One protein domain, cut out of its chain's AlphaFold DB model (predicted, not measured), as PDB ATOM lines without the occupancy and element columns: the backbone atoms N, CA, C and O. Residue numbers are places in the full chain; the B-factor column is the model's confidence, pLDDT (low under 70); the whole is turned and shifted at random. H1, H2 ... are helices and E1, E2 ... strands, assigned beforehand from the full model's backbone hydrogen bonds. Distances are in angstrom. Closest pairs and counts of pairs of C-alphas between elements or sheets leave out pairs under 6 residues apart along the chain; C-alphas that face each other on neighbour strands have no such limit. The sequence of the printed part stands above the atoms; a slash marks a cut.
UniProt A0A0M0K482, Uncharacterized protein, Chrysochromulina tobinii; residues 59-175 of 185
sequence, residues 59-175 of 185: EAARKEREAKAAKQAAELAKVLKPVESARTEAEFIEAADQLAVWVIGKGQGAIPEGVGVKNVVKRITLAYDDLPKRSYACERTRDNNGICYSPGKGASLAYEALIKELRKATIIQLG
ATOM      1  N   GLU A  59      12.864  20.159 -59.175       71.56
ATOM      2  CA  GLU A  59      11.674  19.429 -59.627       71.56
ATOM      3  C   GLU A  59      11.489  18.130 -58.831       71.56
ATOM      4  O   GLU A  59      10.370  17.811 -58.425       71.56
ATOM      5  N   ALA A  60      12.576  17.416 -58.518       73.00
ATOM      6  CA  ALA A  60      12.549  16.260 -57.622       73.00
ATOM      7  C   ALA A  60      12.090  16.659 -56.209       73.00
ATOM      8  O   ALA A  60      11.157  16.062 -55.671       73.00
ATOM      9  N   ALA A  61      12.639  17.745 -55.654       75.38
ATOM     10  CA  ALA A  61      12.202  18.281 -54.367       75.38
ATOM     11  C   ALA A  61      10.730  18.740 -54.380       75.38
ATOM     12  O   ALA A  61      10.037  18.614 -53.369       75.38
ATOM     13  N   ARG A  62      10.213  19.252 -55.509       75.31
ATOM     14  CA  ARG A  62       8.786  19.589 -55.652       75.31
ATOM     15  C   ARG A  62       7.921  18.332 -55.630       75.31
ATOM     16  O   ARG A  62       6.987  18.273 -54.834       75.31
ATOM     17  N   LYS A  63       8.275  17.313 -56.417       77.50
ATOM     18  CA  LYS A  63       7.561  16.026 -56.460       77.50
ATOM     19  C   LYS A  63       7.550  15.325 -55.104       77.50
ATOM     20  O   LYS A  63       6.528  14.771 -54.710       77.50
ATOM     21  N   GLU A  64       8.645  15.384 -54.351       77.56
ATOM     22  CA  GLU A  64       8.691  14.822 -52.999       77.56
ATOM     23  C   GLU A  64       7.791  15.572 -52.010       77.56
ATOM     24  O   GLU A  64       7.129  14.937 -51.184       77.56
ATOM     25  N   ARG A  65       7.724  16.908 -52.094       73.19
ATOM     26  CA  ARG A  65       6.786  17.708 -51.288       73.19
ATOM     27  C   ARG A  65       5.338  17.415 -51.664       73.19
ATOM     28  O   ARG A  65       4.534  17.178 -50.770       73.19
ATOM     29  N   GLU A  66       5.023  17.353 -52.954       77.38
ATOM     30  CA  GLU A  66       3.687  17.011 -53.456       77.38
ATOM     31  C   GLU A  66       3.267  15.599 -53.028       77.38
ATOM     32  O   GLU A  66       2.146  15.404 -52.564       77.38
ATOM     33  N   ALA A  67       4.169  14.616 -53.083       79.56
ATOM     34  CA  ALA A  67       3.885  13.253 -52.637       79.56
ATOM     35  C   ALA A  67       3.643  13.174 -51.120       79.56
ATOM     36  O   ALA A  67       2.746  12.454 -50.670       79.56
ATOM     37  N   LYS A  68       4.415  13.915 -50.314       78.31
ATOM     38  CA  LYS A  68       4.196  14.016 -48.859       78.31
ATOM     39  C   LYS A  68       2.874  14.727 -48.551       78.31
ATOM     40  O   LYS A  68       2.098  14.218 -47.744       78.31
ATOM     41  N   ALA A  69       2.578  15.821 -49.251       73.31
ATOM     42  CA  ALA A  69       1.327  16.564 -49.124       73.31
ATOM     43  C   ALA A  69       0.112  15.716 -49.528       73.31
ATOM     44  O   ALA A  69      -0.890  15.718 -48.822       73.31
ATOM     45  N   ALA A  70       0.208  14.921 -50.597       76.69
ATOM     46  CA  ALA A  70      -0.862  14.029 -51.040       76.69
ATOM     47  C   ALA A  70      -1.157  12.923 -50.015       76.69
ATOM     48  O   ALA A  70      -2.322  12.645 -49.723       76.69
ATOM     49  N   LYS A  71      -0.121  12.320 -49.414       80.44
ATOM     50  CA  LYS A  71      -0.293  11.329 -48.336       80.44
ATOM     51  C   LYS A  71      -0.957  11.951 -47.108       80.44
ATOM     52  O   LYS A  71      -1.912  11.388 -46.580       80.44
ATOM     53  N   GLN A  72      -0.505  13.133 -46.696       77.88
ATOM     54  CA  GLN A  72      -1.092  13.873 -45.577       77.88
ATOM     55  C   GLN A  72      -2.535  14.315 -45.868       77.88
ATOM     56  O   GLN A  72      -3.391  14.217 -44.993       77.88
ATOM     57  N   ALA A  73      -2.839  14.725 -47.101       78.62
ATOM     58  CA  ALA A  73      -4.191  15.079 -47.527       78.62
ATOM     59  C   ALA A  73      -5.124  13.860 -47.525       78.62
ATOM     60  O   ALA A  73      -6.278  13.971 -47.113       78.62
ATOM     61  N   ALA A  74      -4.629  12.687 -47.928       83.06
ATOM     62  CA  ALA A  74      -5.386  11.442 -47.860       83.06
ATOM     63  C   ALA A  74      -5.659  11.007 -46.409       83.06
ATOM     64  O   ALA A  74      -6.757  10.538 -46.114       83.06
ATOM     65  N   GLU A  75      -4.700  11.182 -45.495       84.06
ATOM     66  CA  GLU A  75      -4.916  10.963 -44.056       84.06
ATOM     67  C   GLU A  75      -5.962  11.929 -43.491       84.06
ATOM     68  O   GLU A  75      -6.916  11.490 -42.853       84.06
ATOM     69  N   LEU A  76      -5.849  13.222 -43.800       83.38
ATOM     70  CA  LEU A  76      -6.809  14.243 -43.380       83.38
ATOM     71  C   LEU A  76      -8.220  13.951 -43.911       83.38
ATOM     72  O   LEU A  76      -9.195  14.069 -43.175       83.38
ATOM     73  N   ALA A  77      -8.350  13.496 -45.159       84.69
ATOM     74  CA  ALA A  77      -9.637  13.096 -45.719       84.69
ATOM     75  C   ALA A  77     -10.254  11.889 -44.991       84.69
ATOM     76  O   ALA A  77     -11.474  11.827 -44.862       84.69
ATOM     77  N   LYS A  78      -9.446  10.942 -44.498       88.69
ATOM     78  CA  LYS A  78      -9.944   9.807 -43.702       88.69
ATOM     79  C   LYS A  78     -10.490  10.257 -42.350       88.69
ATOM     80  O   LYS A  78     -11.532   9.758 -41.950       88.69
ATOM     81  N   VAL A  79      -9.820  11.201 -41.691       86.50
ATOM     82  CA  VAL A  79     -10.233  11.728 -40.377       86.50
ATOM     83  C   VAL A  79     -11.416  12.698 -40.496       86.50
ATOM     84  O   VAL A  79     -12.238  12.775 -39.592       86.50
ATOM     85  N   LEU A  80     -11.560  13.397 -41.626       86.88
ATOM     86  CA  LEU A  80     -12.701  14.288 -41.875       86.88
ATOM     87  C   LEU A  80     -13.998  13.558 -42.226       86.88
ATOM     88  O   LEU A  80     -15.069  14.062 -41.906       86.88
ATOM     89  N   LYS A  81     -13.928  12.390 -42.874       89.88
ATOM     90  CA  LYS A  81     -15.124  11.631 -43.279       89.88
ATOM     91  C   LYS A  81     -16.093  11.351 -42.117       89.88
ATOM     92  O   LYS A  81     -17.274  11.618 -42.307       89.88
ATOM     93  N   PRO A  82     -15.635  10.875 -40.938       89.94
ATOM     94  CA  PRO A  82     -16.494  10.701 -39.768       89.94
ATOM     95  C   PRO A  82     -17.245  11.972 -39.366       89.94
ATOM     96  O   PRO A  82     -18.440  11.900 -39.100       89.94
ATOM     97  N   VAL A  83     -16.570  13.129 -39.398       88.44
ATOM     98  CA  VAL A  83     -17.168  14.428 -39.047       88.44
ATOM     99  C   VAL A  83     -18.279  14.801 -40.027       88.44
ATOM    100  O   VAL A  83     -19.326  15.274 -39.607       88.44
ATOM    101  N   GLU A  84     -18.087  14.551 -41.324       89.19
ATOM    102  CA  GLU A  84     -19.098  14.838 -42.356       89.19
ATOM    103  C   GLU A  84     -20.269  13.859 -42.365       89.19
ATOM    104  O   GLU A  84     -21.358  14.200 -42.813       89.19
ATOM    105  N   SER A  85     -20.047  12.624 -41.917       90.12
ATOM    106  CA  SER A  85     -21.090  11.600 -41.867       90.12
ATOM    107  C   SER A  85     -21.892  11.597 -40.568       90.12
ATOM    108  O   SER A  85     -22.881  10.869 -40.492       90.12
ATOM    109  N   ALA A  86     -21.463  12.357 -39.557       88.38
ATOM    110  CA  ALA A  86     -22.097  12.382 -38.247       88.38
ATOM    111  C   ALA A  86     -23.529  12.921 -38.349       88.38
ATOM    112  O   ALA A  86     -23.761  14.013 -38.865       88.38
ATOM    113  N   ARG A  87     -24.502  12.152 -37.848       86.75
ATOM    114  CA  ARG A  87     -25.925  12.551 -37.838       86.75
ATOM    115  C   ARG A  87     -26.459  12.805 -36.438       86.75
ATOM    116  O   ARG A  87     -27.541  13.372 -36.284       86.75
ATOM    117  N   THR A  88     -25.724  12.373 -35.421       88.25
ATOM    118  CA  THR A  88     -26.089  12.542 -34.018       88.25
ATOM    119  C   THR A  88     -25.089  13.442 -33.297       88.25
ATOM    120  O   THR A  88     -23.931  13.560 -33.695       88.25
ATOM    121  N   GLU A  89     -25.537  14.082 -32.211       87.94
ATOM    122  CA  GLU A  89     -24.671  14.923 -31.372       87.94
ATOM    123  C   GLU A  89     -23.465  14.129 -30.841       87.94
ATOM    124  O   GLU A  89     -22.346  14.629 -30.878       87.94
ATOM    125  N   ALA A  90     -23.673  12.881 -30.407       89.31
ATOM    126  CA  ALA A  90     -22.609  12.033 -29.872       89.31
ATOM    127  C   ALA A  90     -21.557  11.661 -30.932       89.31
ATOM    128  O   ALA A  90     -20.365  11.824 -30.687       89.31
ATOM    129  N   GLU A  91     -21.989  11.244 -32.128       90.25
ATOM    130  CA  GLU A  91     -21.080  10.928 -33.239       90.25
ATOM    131  C   GLU A  91     -20.238  12.138 -33.647       90.25
ATOM    132  O   GLU A  91     -19.047  12.003 -33.929       90.25
ATOM    133  N   PHE A  92     -20.845  13.328 -33.661       91.38
ATOM    134  CA  PHE A  92     -20.132  14.549 -34.006       91.38
ATOM    135  C   PHE A  92     -19.078  14.906 -32.956       91.38
ATOM    136  O   PHE A  92     -17.971  15.288 -33.327       91.38
ATOM    137  N   ILE A  93     -19.390  14.758 -31.663       91.81
ATOM    138  CA  ILE A  93     -18.439  15.013 -30.571       91.81
ATOM    139  C   ILE A  93     -17.243  14.065 -30.679       91.81
ATOM    140  O   ILE A  93     -16.107  14.526 -30.718       91.81
ATOM    141  N   GLU A  94     -17.484  12.760 -30.813       92.69
ATOM    142  CA  GLU A  94     -16.405  11.772 -30.923       92.69
ATOM    143  C   GLU A  94     -15.539  12.002 -32.170       92.69
ATOM    144  O   GLU A  94     -14.309  11.951 -32.096       92.69
ATOM    145  N   ALA A  95     -16.157  12.303 -33.315       91.88
ATOM    146  CA  ALA A  95     -15.436  12.589 -34.551       91.88
ATOM    147  C   ALA A  95     -14.632  13.900 -34.465       91.88
ATOM    148  O   ALA A  95     -13.498  13.966 -34.952       91.88
ATOM    149  N   ALA A  96     -15.190  14.935 -33.833       90.19
ATOM    150  CA  ALA A  96     -14.507  16.201 -33.597       90.19
ATOM    151  C   ALA A  96     -13.318  16.029 -32.643       90.19
ATOM    152  O   ALA A  96     -12.237  16.546 -32.927       90.19
ATOM    153  N   ASP A  97     -13.474  15.252 -31.572       90.12
ATOM    154  CA  ASP A  97     -12.404  14.953 -30.620       90.12
ATOM    155  C   ASP A  97     -11.277  14.148 -31.279       90.12
ATOM    156  O   ASP A  97     -10.099  14.474 -31.118       90.12
ATOM    157  N   GLN A  98     -11.609  13.148 -32.100       90.06
ATOM    158  CA  GLN A  98     -10.616  12.401 -32.878       90.06
ATOM    159  C   GLN A  98      -9.851  13.305 -33.853       90.06
ATOM    160  O   GLN A  98      -8.627  13.181 -33.984       90.06
ATOM    161  N   LEU A  99     -10.540  14.245 -34.507       89.06
ATOM    162  CA  LEU A  99      -9.892  15.222 -35.376       89.06
ATOM    163  C   LEU A  99      -8.994  16.167 -34.573       89.06
ATOM    164  O   LEU A  99      -7.867  16.425 -34.992       89.06
ATOM    165  N   ALA A 100      -9.438  16.634 -33.406       88.31
ATOM    166  CA  ALA A 100      -8.639  17.476 -32.521       88.31
ATOM    167  C   ALA A 100      -7.353  16.763 -32.081       88.31
ATOM    168  O   ALA A 100      -6.266  17.328 -32.204       88.31
ATOM    169  N   VAL A 101      -7.448  15.504 -31.641       89.88
ATOM    170  CA  VAL A 101      -6.286  14.690 -31.248       89.88
ATOM    171  C   VAL A 101      -5.325  14.504 -32.421       89.88
ATOM    172  O   VAL A 101      -4.112  14.629 -32.244       89.88
ATOM    173  N   TRP A 102      -5.838  14.268 -33.630       88.00
ATOM    174  CA  TRP A 102      -5.004  14.163 -34.827       88.00
ATOM    175  C   TRP A 102      -4.266  15.474 -35.139       88.00
ATOM    176  O   TRP A 102      -3.062  15.454 -35.408       88.00
ATOM    177  N   VAL A 103      -4.954  16.617 -35.051       87.00
ATOM    178  CA  VAL A 103      -4.361  17.949 -35.257       87.00
ATOM    179  C   VAL A 103      -3.272  18.226 -34.219       87.00
ATOM    180  O   VAL A 103      -2.187  18.682 -34.583       87.00
ATOM    181  N   ILE A 104      -3.519  17.898 -32.948       86.25
ATOM    182  CA  ILE A 104      -2.539  18.047 -31.863       86.25
ATOM    183  C   ILE A 104      -1.321  17.148 -32.113       86.25
ATOM    184  O   ILE A 104      -0.187  17.611 -32.000       86.25
ATOM    185  N   GLY A 105      -1.536  15.888 -32.500       84.12
ATOM    186  CA  GLY A 105      -0.461  14.927 -32.753       84.12
ATOM    187  C   GLY A 105       0.428  15.286 -33.948       84.12
ATOM    188  O   GLY A 105       1.613  14.960 -33.950       84.12
ATOM    189  N   LYS A 106      -0.116  15.972 -34.959       80.56
ATOM    190  CA  LYS A 106       0.644  16.439 -36.133       80.56
ATOM    191  C   LYS A 106       1.324  17.797 -35.912       80.56
ATOM    192  O   LYS A 106       2.316  18.075 -36.579       80.56
ATOM    193  N   GLY A 107       0.839  18.613 -34.975       74.62
ATOM    194  CA  GLY A 107       1.456  19.887 -34.597       74.62
ATOM    195  C   GLY A 107       1.324  20.993 -35.655       74.62
ATOM    196  O   GLY A 107       0.386  21.017 -36.456       74.62
ATOM    197  N   GLN A 108       2.252  21.956 -35.641       68.19
ATOM    198  CA  GLN A 108       2.264  23.057 -36.613       68.19
ATOM    199  C   GLN A 108       2.494  22.514 -38.031       68.19
ATOM    200  O   GLN A 108       3.489  21.842 -38.286       68.19
ATOM    201  N   GLY A 109       1.572  22.808 -38.953       67.62
ATOM    202  CA  GLY A 109       1.594  22.244 -40.310       67.62
ATOM    203  C   GLY A 109       0.787  20.951 -40.475       67.62
ATOM    204  O   GLY A 109       0.966  20.245 -41.463       67.62
ATOM    205  N   ALA A 110      -0.131  20.649 -39.547       68.00
ATOM    206  CA  ALA A 110      -1.060  19.521 -39.669       68.00
ATOM    207  C   ALA A 110      -1.863  19.528 -40.984       68.00
ATOM    208  O   ALA A 110      -2.238  18.473 -41.491       68.00
ATOM    209  N   ILE A 111      -2.120  20.710 -41.551       70.19
ATOM    210  CA  ILE A 111      -2.777  20.846 -42.850       70.19
ATOM    211  C   ILE A 111      -1.690  20.995 -43.926       70.19
ATOM    212  O   ILE A 111      -0.929  21.963 -43.862       70.19
ATOM    213  N   PRO A 112      -1.607  20.066 -44.900       69.50
ATOM    214  CA  PRO A 112      -0.563  20.088 -45.917       69.50
ATOM    215  C   PRO A 112      -0.669  21.329 -46.805       69.50
ATOM    216  O   PRO A 112      -1.768  21.814 -47.098       69.50
ATOM    217  N   GLU A 113       0.479  21.812 -47.280       60.06
ATOM    218  CA  GLU A 113       0.539  22.916 -48.237       60.06
ATOM    219  C   GLU A 113      -0.270  22.562 -49.497       60.06
ATOM    220  O   GLU A 113      -0.042  21.535 -50.134       60.06
ATOM    221  N   GLY A 114      -1.271  23.387 -49.816       62.75
ATOM    222  CA  GLY A 114      -2.213  23.168 -50.923       62.75
ATOM    223  C   GLY A 114      -3.641  22.824 -50.487       62.75
ATOM    224  O   GLY A 114      -4.587  23.150 -51.205       62.75
ATOM    225  N   VAL A 115      -3.849  22.270 -49.287       67.31
ATOM    226  CA  VAL A 115      -5.197  22.117 -48.721       67.31
ATOM    227  C   VAL A 115      -5.541  23.385 -47.946       67.31
ATOM    228  O   VAL A 115      -5.002  23.662 -46.880       67.31
ATOM    229  N   GLY A 116      -6.443  24.199 -48.494       73.75
ATOM    230  CA  GLY A 116      -6.864  25.433 -47.835       73.75
ATOM    231  C   GLY A 116      -7.521  25.149 -46.482       73.75
ATOM    232  O   GLY A 116      -8.586  24.536 -46.432       73.75
ATOM    233  N   VAL A 117      -6.944  25.667 -45.391       78.12
ATOM    234  CA  VAL A 117      -7.506  25.566 -44.026       78.12
ATOM    235  C   VAL A 117      -8.963  26.032 -43.988       78.12
ATOM    236  O   VAL A 117      -9.814  25.403 -43.366       78.12
ATOM    237  N   LYS A 118      -9.278  27.094 -44.740       82.06
ATOM    238  CA  LYS A 118     -10.641  27.620 -44.881       82.06
ATOM    239  C   LYS A 118     -11.625  26.596 -45.450       82.06
ATOM    240  O   LYS A 118     -12.770  26.578 -45.019       82.06
ATOM    241  N   ASN A 119     -11.190  25.740 -46.376       84.56
ATOM    242  CA  ASN A 119     -12.042  24.696 -46.950       84.56
ATOM    243  C   ASN A 119     -12.317  23.594 -45.926       84.56
ATOM    244  O   ASN A 119     -13.439  23.111 -45.847       84.56
ATOM    245  N   VAL A 120     -11.316  23.232 -45.118       84.38
ATOM    246  CA  VAL A 120     -11.485  22.262 -44.027       84.38
ATOM    247  C   VAL A 120     -12.474  22.795 -42.993       84.38
ATOM    248  O   VAL A 120     -13.443  22.114 -42.682       84.38
ATOM    249  N   VAL A 121     -12.290  24.038 -42.540       87.69
ATOM    250  CA  VAL A 121     -13.222  24.684 -41.602       87.69
ATOM    251  C   VAL A 121     -14.626  24.751 -42.193       87.69
ATOM    252  O   VAL A 121     -15.562  24.332 -41.532       87.69
ATOM    253  N   LYS A 122     -14.778  25.172 -43.457       88.94
ATOM    254  CA  LYS A 122     -16.086  25.231 -44.122       88.94
ATOM    255  C   LYS A 122     -16.793  23.871 -44.144       88.94
ATOM    256  O   LYS A 122     -17.991  23.824 -43.908       88.94
ATOM    257  N   ARG A 123     -16.072  22.778 -44.409       88.19
ATOM    258  CA  ARG A 123     -16.641  21.417 -44.389       88.19
ATOM    259  C   ARG A 123     -17.124  21.026 -42.992       88.19
ATOM    260  O   ARG A 123     -18.218  20.496 -42.862       88.19
ATOM    261  N   ILE A 124     -16.346  21.353 -41.960       89.62
ATOM    262  CA  ILE A 124     -16.731  21.117 -40.561       89.62
ATOM    263  C   ILE A 124     -17.957  21.964 -40.186       89.62
ATOM    264  O   ILE A 124     -18.865  21.460 -39.538       89.62
ATOM    265  N   THR A 125     -18.013  23.232 -40.608       89.88
ATOM    266  CA  THR A 125     -19.166  24.112 -40.358       89.88
ATOM    267  C   THR A 125     -20.432  23.580 -41.026       89.88
ATOM    268  O   THR A 125     -21.467  23.527 -40.379       89.88
ATOM    269  N   LEU A 126     -20.347  23.118 -42.279       90.69
ATOM    270  CA  LEU A 126     -21.486  22.502 -42.966       90.69
ATOM    271  C   LEU A 126     -21.984  21.252 -42.229       90.69
ATOM    272  O   LEU A 126     -23.180  21.120 -42.003       90.69
ATOM    273  N   ALA A 127     -21.070  20.384 -41.788       88.62
ATOM    274  CA  ALA A 127     -21.431  19.205 -41.004       88.62
ATOM    275  C   ALA A 127     -22.097  19.572 -39.664       88.62
ATOM    276  O   ALA A 127     -23.044  18.918 -39.245       88.62
ATOM    277  N   TYR A 128     -21.632  20.640 -39.010       89.75
ATOM    278  CA  TYR A 128     -22.242  21.158 -37.786       89.75
ATOM    279  C   TYR A 128     -23.645  21.740 -38.027       89.75
ATOM    280  O   TYR A 128     -24.549  21.541 -37.216       89.75
ATOM    281  N   ASP A 129     -23.837  22.446 -39.141       88.88
ATOM    282  CA  ASP A 129     -25.117  23.054 -39.502       88.88
ATOM    283  C   ASP A 129     -26.181  22.040 -39.936       88.88
ATOM    284  O   ASP A 129     -27.370  22.310 -39.736       88.88
ATOM    285  N   ASP A 130     -25.765  20.888 -40.468       89.88
ATOM    286  CA  ASP A 130     -26.638  19.773 -40.859       89.88
ATOM    287  C   ASP A 130     -27.139  18.937 -39.662       89.88
ATOM    288  O   ASP A 130     -28.059  18.127 -39.809       89.88
ATOM    289  N   LEU A 131     -26.581  19.130 -38.459       88.38
ATOM    290  CA  LEU A 131     -27.031  18.424 -37.257       88.38
ATOM    291  C   LEU A 131     -28.475  18.806 -36.872       88.38
ATOM    292  O   LEU A 131     -28.895  19.953 -37.049       88.38
ATOM    293  N   PRO A 132     -29.248  17.881 -36.269       87.94
ATOM    294  CA  PRO A 132     -30.624  18.149 -35.863       87.94
ATOM    295  C   PRO A 132     -30.692  19.256 -34.800       87.94
ATOM    296  O   PRO A 132     -30.275  19.073 -33.655       87.94
ATOM    297  N   LYS A 133     -31.260  20.410 -35.170       88.00
ATOM    298  CA  LYS A 133     -31.360  21.590 -34.301       88.00
ATOM    299  C   LYS A 133     -32.581  21.499 -33.387       88.00
ATOM    300  O   LYS A 133     -33.702  21.270 -33.837       88.00
ATOM    301  N   ARG A 134     -32.376  21.730 -32.091       86.00
ATOM    302  CA  ARG A 134     -33.437  21.864 -31.085       86.00
ATOM    303  C   ARG A 134     -33.670  23.342 -30.793       86.00
ATOM    304  O   ARG A 134     -32.718  24.115 -30.687       86.00
ATOM    305  N   SER A 135     -34.934  23.733 -30.659       85.94
ATOM    306  CA  SER A 135     -35.302  25.090 -30.257       85.94
ATOM    307  C   SER A 135     -35.135  25.273 -28.748       85.94
ATOM    308  O   SER A 135     -35.568  24.418 -27.975       85.94
ATOM    309  N   TYR A 136     -34.579  26.401 -28.324       83.06
ATOM    310  CA  TYR A 136     -34.505  26.816 -26.927       83.06
ATOM    311  C   TYR A 136     -34.884  28.290 -26.782       83.06
ATOM    312  O   TYR A 136     -34.747  29.083 -27.715       83.06
ATOM    313  N   ALA A 137     -35.383  28.652 -25.601       80.69
ATOM    314  CA  ALA A 137     -35.730  30.032 -25.299       80.69
ATOM    315  C   ALA A 137     -34.455  30.871 -25.146       80.69
ATOM    316  O   ALA A 137     -33.553  30.513 -24.386       80.69
ATOM    317  N   CYS A 138     -34.387  31.987 -25.860       79.56
ATOM    318  CA  CYS A 138     -33.312  32.962 -25.761       79.56
ATOM    319  C   CYS A 138     -33.870  34.372 -25.558       79.56
ATOM    320  O   CYS A 138     -35.082  34.596 -25.600       79.56
ATOM    321  N   GLU A 139     -32.983  35.331 -25.284       80.44
ATOM    322  CA  GLU A 139     -33.374  36.728 -25.120       80.44
ATOM    323  C   GLU A 139     -34.170  37.210 -26.337       80.44
ATOM    324  O   GLU A 139     -33.768  37.015 -27.486       80.44
ATOM    325  N   ARG A 140     -35.311  37.862 -26.083       73.06
ATOM    326  CA  ARG A 140     -36.245  38.302 -27.136       73.06
ATOM    327  C   ARG A 140     -35.632  39.285 -28.135       73.06
ATOM    328  O   ARG A 140     -36.179  39.464 -29.216       73.06
ATOM    329  N   THR A 141     -34.531  39.922 -27.758       71.38
ATOM    330  CA  THR A 141     -33.765  40.886 -28.554       71.38
ATOM    331  C   THR A 141     -32.832  40.233 -29.566       71.38
ATOM    332  O   THR A 141     -32.318  40.943 -30.425       71.38
ATOM    333  N   ARG A 142     -32.575  38.921 -29.451       64.56
ATOM    334  CA  ARG A 142     -31.475  38.279 -30.165       64.56
ATOM    335  C   ARG A 142     -31.891  37.706 -31.516       64.56
ATOM    336  O   ARG A 142     -31.242  38.073 -32.472       64.56
ATOM    337  N   ASP A 143     -32.974  36.922 -31.598       60.28
ATOM    338  CA  ASP A 143     -33.552  36.409 -32.857       60.28
ATOM    339  C   ASP A 143     -35.009  35.926 -32.662       60.28
ATOM    340  O   ASP A 143     -35.385  35.476 -31.574       60.28
ATOM    341  N   ASN A 144     -35.836  36.008 -33.717       62.09
ATOM    342  CA  ASN A 144     -37.159  35.361 -33.850       62.09
ATOM    343  C   ASN A 144     -38.043  35.365 -32.588       62.09
ATOM    344  O   ASN A 144     -38.586  34.337 -32.179       62.09
ATOM    345  N   ASN A 145     -38.215  36.537 -31.968       71.75
ATOM    346  CA  ASN A 145     -39.104  36.725 -30.817       71.75
ATOM    347  C   ASN A 145     -38.713  35.899 -29.564       71.75
ATOM    348  O   ASN A 145     -39.555  35.673 -28.694       71.75
ATOM    349  N   GLY A 146     -37.442  35.489 -29.449       78.56
ATOM    350  CA  GLY A 146     -36.888  34.759 -28.299       78.56
ATOM    351  C   GLY A 146     -36.753  33.245 -28.490       78.56
ATOM    352  O   GLY A 146     -36.701  32.517 -27.498       78.56
ATOM    353  N   ILE A 147     -36.709  32.754 -29.732       80.25
ATOM    354  CA  ILE A 147     -36.504  31.331 -30.038       80.25
ATOM    355  C   ILE A 147     -35.210  31.168 -30.831       80.25
ATOM    356  O   ILE A 147     -35.095  31.637 -31.962       80.25
ATOM    357  N   CYS A 148     -34.256  30.459 -30.236       83.50
ATOM    358  CA  CYS A 148     -32.964  30.153 -30.831       83.50
ATOM    359  C   CYS A 148     -32.858  28.660 -31.140       83.50
ATOM    360  O   CYS A 148     -33.500  27.830 -30.497       83.50
ATOM    361  N   TYR A 149     -32.028  28.312 -32.120       84.69
ATOM    362  CA  TYR A 149     -31.830  26.938 -32.572       84.69
ATOM    363  C   TYR A 149     -30.379  26.528 -32.355       84.69
ATOM    364  O   TYR A 149     -29.466  27.242 -32.760       84.69
ATOM    365  N   SER A 150     -30.157  25.380 -31.718       85.44
ATOM    366  CA  SER A 150     -28.818  24.812 -31.533       85.44
ATOM    367  C   SER A 150     -28.857  23.294 -31.711       85.44
ATOM    368  O   SER A 150     -29.828  22.662 -31.286       85.44
ATOM    369  N   PRO A 151     -27.822  22.687 -32.318       85.00
ATOM    370  CA  PRO A 151     -27.700  21.232 -32.423       85.00
ATOM    371  C   PRO A 151     -27.421  20.542 -31.078       85.00
ATOM    372  O   PRO A 151     -27.483  19.320 -30.997       85.00
ATOM    373  N   GLY A 152     -27.148  21.305 -30.017       86.44
ATOM    374  CA  GLY A 152     -26.863  20.786 -28.683       86.44
ATOM    375  C   GLY A 152     -25.645  21.465 -28.067       86.44
ATOM    376  O   GLY A 152     -24.739  21.924 -28.766       86.44
ATOM    377  N   LYS A 153     -25.618  21.549 -26.732       86.19
ATOM    378  CA  LYS A 153     -24.512  22.192 -26.006       86.19
ATOM    379  C   LYS A 153     -23.196  21.436 -26.216       86.19
ATOM    380  O   LYS A 153     -22.152  22.077 -26.301       86.19
ATOM    381  N   GLY A 154     -23.237  20.104 -26.293       85.88
ATOM    382  CA  GLY A 154     -22.046  19.282 -26.494       85.88
ATOM    383  C   GLY A 154     -21.443  19.514 -27.875       85.88
ATOM    384  O   GLY A 154     -20.259  19.830 -27.977       85.88
ATOM    385  N   ALA A 155     -22.277  19.476 -28.918       86.94
ATOM    386  CA  ALA A 155     -21.844  19.750 -30.289       86.94
ATOM    387  C   ALA A 155     -21.231  21.153 -30.448       86.94
ATOM    388  O   ALA A 155     -20.178  21.288 -31.071       86.94
ATOM    389  N   SER A 156     -21.845  22.197 -29.870       88.00
ATOM    390  CA  SER A 156     -21.298  23.567 -29.917       88.00
ATOM    391  C   SER A 156     -19.915  23.661 -29.269       88.00
ATOM    392  O   SER A 156     -19.001  24.242 -29.851       88.00
ATOM    393  N   LEU A 157     -19.741  23.067 -28.085       89.31
ATOM    394  CA  LEU A 157     -18.467  23.103 -27.364       89.31
ATOM    395  C   LEU A 157     -17.368  22.326 -28.099       89.31
ATOM    396  O   LEU A 157     -16.246  22.823 -28.206       89.31
ATOM    397  N   ALA A 158     -17.692  21.145 -28.632       89.25
ATOM    398  CA  ALA A 158     -16.758  20.341 -29.419       89.25
ATOM    399  C   ALA A 158     -16.324  21.080 -30.696       89.25
ATOM    400  O   ALA A 158     -15.132  21.159 -30.996       89.25
ATOM    401  N   TYR A 159     -17.270  21.709 -31.402       89.88
ATOM    402  CA  TYR A 159     -16.980  22.536 -32.571       89.88
ATOM    403  C   TYR A 159     -16.049  23.709 -32.227       89.88
ATOM    404  O   TYR A 159     -15.008  23.888 -32.861       89.88
ATOM    405  N   GLU A 160     -16.363  24.493 -31.194       89.75
ATOM    406  CA  GLU A 160     -15.532  25.631 -30.783       89.75
ATOM    407  C   GLU A 160     -14.114  25.210 -30.371       89.75
ATOM    408  O   GLU A 160     -13.134  25.866 -30.753       89.75
ATOM    409  N   ALA A 161     -13.991  24.106 -29.627       88.88
ATOM    410  CA  ALA A 161     -12.710  23.536 -29.228       88.88
ATOM    411  C   ALA A 161     -11.886  23.105 -30.451       88.88
ATOM    412  O   ALA A 161     -10.718  23.483 -30.573       88.88
ATOM    413  N   LEU A 162     -12.510  22.415 -31.406       88.62
ATOM    414  CA  LEU A 162     -11.868  21.970 -32.639       88.62
ATOM    415  C   LEU A 162     -11.328  23.141 -33.465       88.62
ATOM    416  O   LEU A 162     -10.165  23.147 -33.875       88.62
ATOM    417  N   ILE A 163     -12.145  24.177 -33.672       88.88
ATOM    418  CA  ILE A 163     -11.738  25.377 -34.414       88.88
ATOM    419  C   ILE A 163     -10.608  26.123 -33.688       88.88
ATOM    420  O   ILE A 163      -9.760  26.753 -34.328       88.88
ATOM    421  N   LYS A 164     -10.561  26.079 -32.354       87.88
ATOM    422  CA  LYS A 164      -9.463  26.662 -31.574       87.88
ATOM    423  C   LYS A 164      -8.154  25.895 -31.771       87.88
ATOM    424  O   LYS A 164      -7.121  26.536 -31.957       87.88
ATOM    425  N   GLU A 165      -8.182  24.566 -31.779       86.38
ATOM    426  CA  GLU A 165      -6.980  23.759 -32.031       86.38
ATOM    427  C   GLU A 165      -6.495  23.889 -33.479       86.38
ATOM    428  O   GLU A 165      -5.307  24.108 -33.716       86.38
ATOM    429  N   LEU A 166      -7.409  23.917 -34.454       84.56
ATOM    430  CA  LEU A 166      -7.076  24.211 -35.854       84.56
ATOM    431  C   LEU A 166      -6.415  25.589 -36.022       84.56
ATOM    432  O   LEU A 166      -5.491  25.743 -36.823       84.56
ATOM    433  N   ARG A 167      -6.840  26.585 -35.235       80.50
ATOM    434  CA  ARG A 167      -6.210  27.913 -35.202       80.50
ATOM    435  C   ARG A 167      -4.791  27.898 -34.659       80.50
ATOM    436  O   ARG A 167      -3.957  28.631 -35.169       80.50
ATOM    437  N   LYS A 168      -4.498  27.078 -33.652       81.50
ATOM    438  CA  LYS A 168      -3.133  26.949 -33.118       81.50
ATOM    439  C   LYS A 168      -2.214  26.179 -34.064       81.50
ATOM    440  O   LYS A 168      -1.032  26.494 -34.162       81.50
ATOM    441  N   ALA A 169      -2.752  25.170 -34.749       75.00
ATOM    442  CA  ALA A 169      -1.990  24.312 -35.651       75.00
ATOM    443  C   ALA A 169      -1.624  24.989 -36.985       75.00
ATOM    444  O   ALA A 169      -0.769  24.490 -37.721       75.00
ATOM    445  N   THR A 170      -2.254  26.121 -37.309       68.06
ATOM    446  CA  THR A 170      -2.038  26.848 -38.562       68.06
ATOM    447  C   THR A 170      -1.381  28.203 -38.290       68.06
ATOM    448  O   THR A 170      -1.844  28.988 -37.474       68.06
ATOM    449  N   ILE A 171      -0.265  28.486 -38.973       56.19
ATOM    450  CA  ILE A 171       0.476  29.762 -38.845       56.19
ATOM    451  C   ILE A 171      -0.297  30.918 -39.507       56.19
ATOM    452  O   ILE A 171      -0.110  32.090 -39.179       56.19
ATOM    453  N   ILE A 172      -1.190  30.592 -40.444       56.38
ATOM    454  CA  ILE A 172      -2.047  31.565 -41.114       56.38
ATOM    455  C   ILE A 172      -3.037  32.098 -40.082       56.38
ATOM    456  O   ILE A 172      -3.831  31.331 -39.540       56.38
ATOM    457  N   GLN A 173      -3.028  33.417 -39.857       48.38
ATOM    458  CA  GLN A 173      -4.110  34.104 -39.159       48.38
ATOM    459  C   GLN A 173      -5.411  33.799 -39.902       48.38
ATOM    460  O   GLN A 173      -5.728  34.393 -40.933       48.38
ATOM    461  N   LEU A 174      -6.137  32.804 -39.406       54.12
ATOM    462  CA  LEU A 174      -7.507  32.528 -39.780       54.12
ATOM    463  C   LEU A 174      -8.287  33.799 -39.465       54.12
ATOM    464  O   LEU A 174      -8.590  34.072 -38.306       54.12
ATOM    465  N   GLY A 175      -8.485  34.621 -40.499       46.78
ATOM    466  CA  GLY A 175      -9.230  35.867 -40.409       46.78
ATOM    467  C   GLY A 175     -10.533  35.630 -39.657       46.78
ATOM    468  O   GLY A 175     -11.176  34.600 -39.840       46.78
TER     469      GLY A 175
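AT A GLANCE: This is residues 59 to 175 of the 185 residues of an uncharacterized protein of Chrysochromulina tobinii (UniProt A0A0M0K482). Four helices, H1 to H4, run side by side in a loose up-and-down bundle, each against the one before it in the chain, and a small hairpin of two strands, E1 and E2, which comes between H3 and H4 in the chain, lies beyond one end of the bundle. H1 is the longest helix, and its residues 59 to 64 stick out free at the other end of the rod. The printed part has 117 residues, ordered H1 H2 H3 E1 E2 H4, and is mostly helix; the sheet E1 - E2 is antiparallel. The whole is loose, with a radius of gyration of the C-alphas of 16.9 A and spans of 61 by 27 by 19 A.

IN THESE COORDINATES: E1, residues 134 to 137, is 10.3 A long, and E2, residues 147 to 150, is 10.2 A. H1, residues 59 to 85, runs 38.1 A from C-alpha 59 at (11.674, 19.429, -59.627), with a kink of 31 degrees near residue 79. H2 is residues 89 to 106, 25.8 A; H3 is residues 117 to 129, 18.4 A; H4 is residues 153 to 169, 24.6 A, ending at C-alpha 169 at (-1.990, 24.312, -35.651).

HOW THE PARTS SIT: In the E1 and E2 hairpin, N 134 and O 150 are 2.8 A apart, within hydrogen-bond range. H4 touches H2, the same way at a shallow tilt of 15 degrees, closest at C-alphas 162 and 100, 5.5 A. H3 and H4 only just touch, with 3 pairs of C-alphas within 8 A; the closest are 121 and 163, 7.4 A. H1 touches H2 with residues 79 to 83 alone, closest at C-alphas 83 and 95, 5.2 A, a helical hairpin. H1 touches H3 with residues 83 to 85 alone, closest at C-alphas 84 and 127, 5.1 A. H1 and H4 are apart. Every O i to N i+4 pair is within hydrogen-bond range in H2, H3 and H4; in H1, 21 of 23 are.

THE WHOLE: The C-alphas of Ala 60 and Asn 145 are the two farthest apart, 61.7 A. The printed part has no cut and no long link. Confidence is under 70 at residues 108 to 110, 112 to 115, 142 to 144 and 170 to 175.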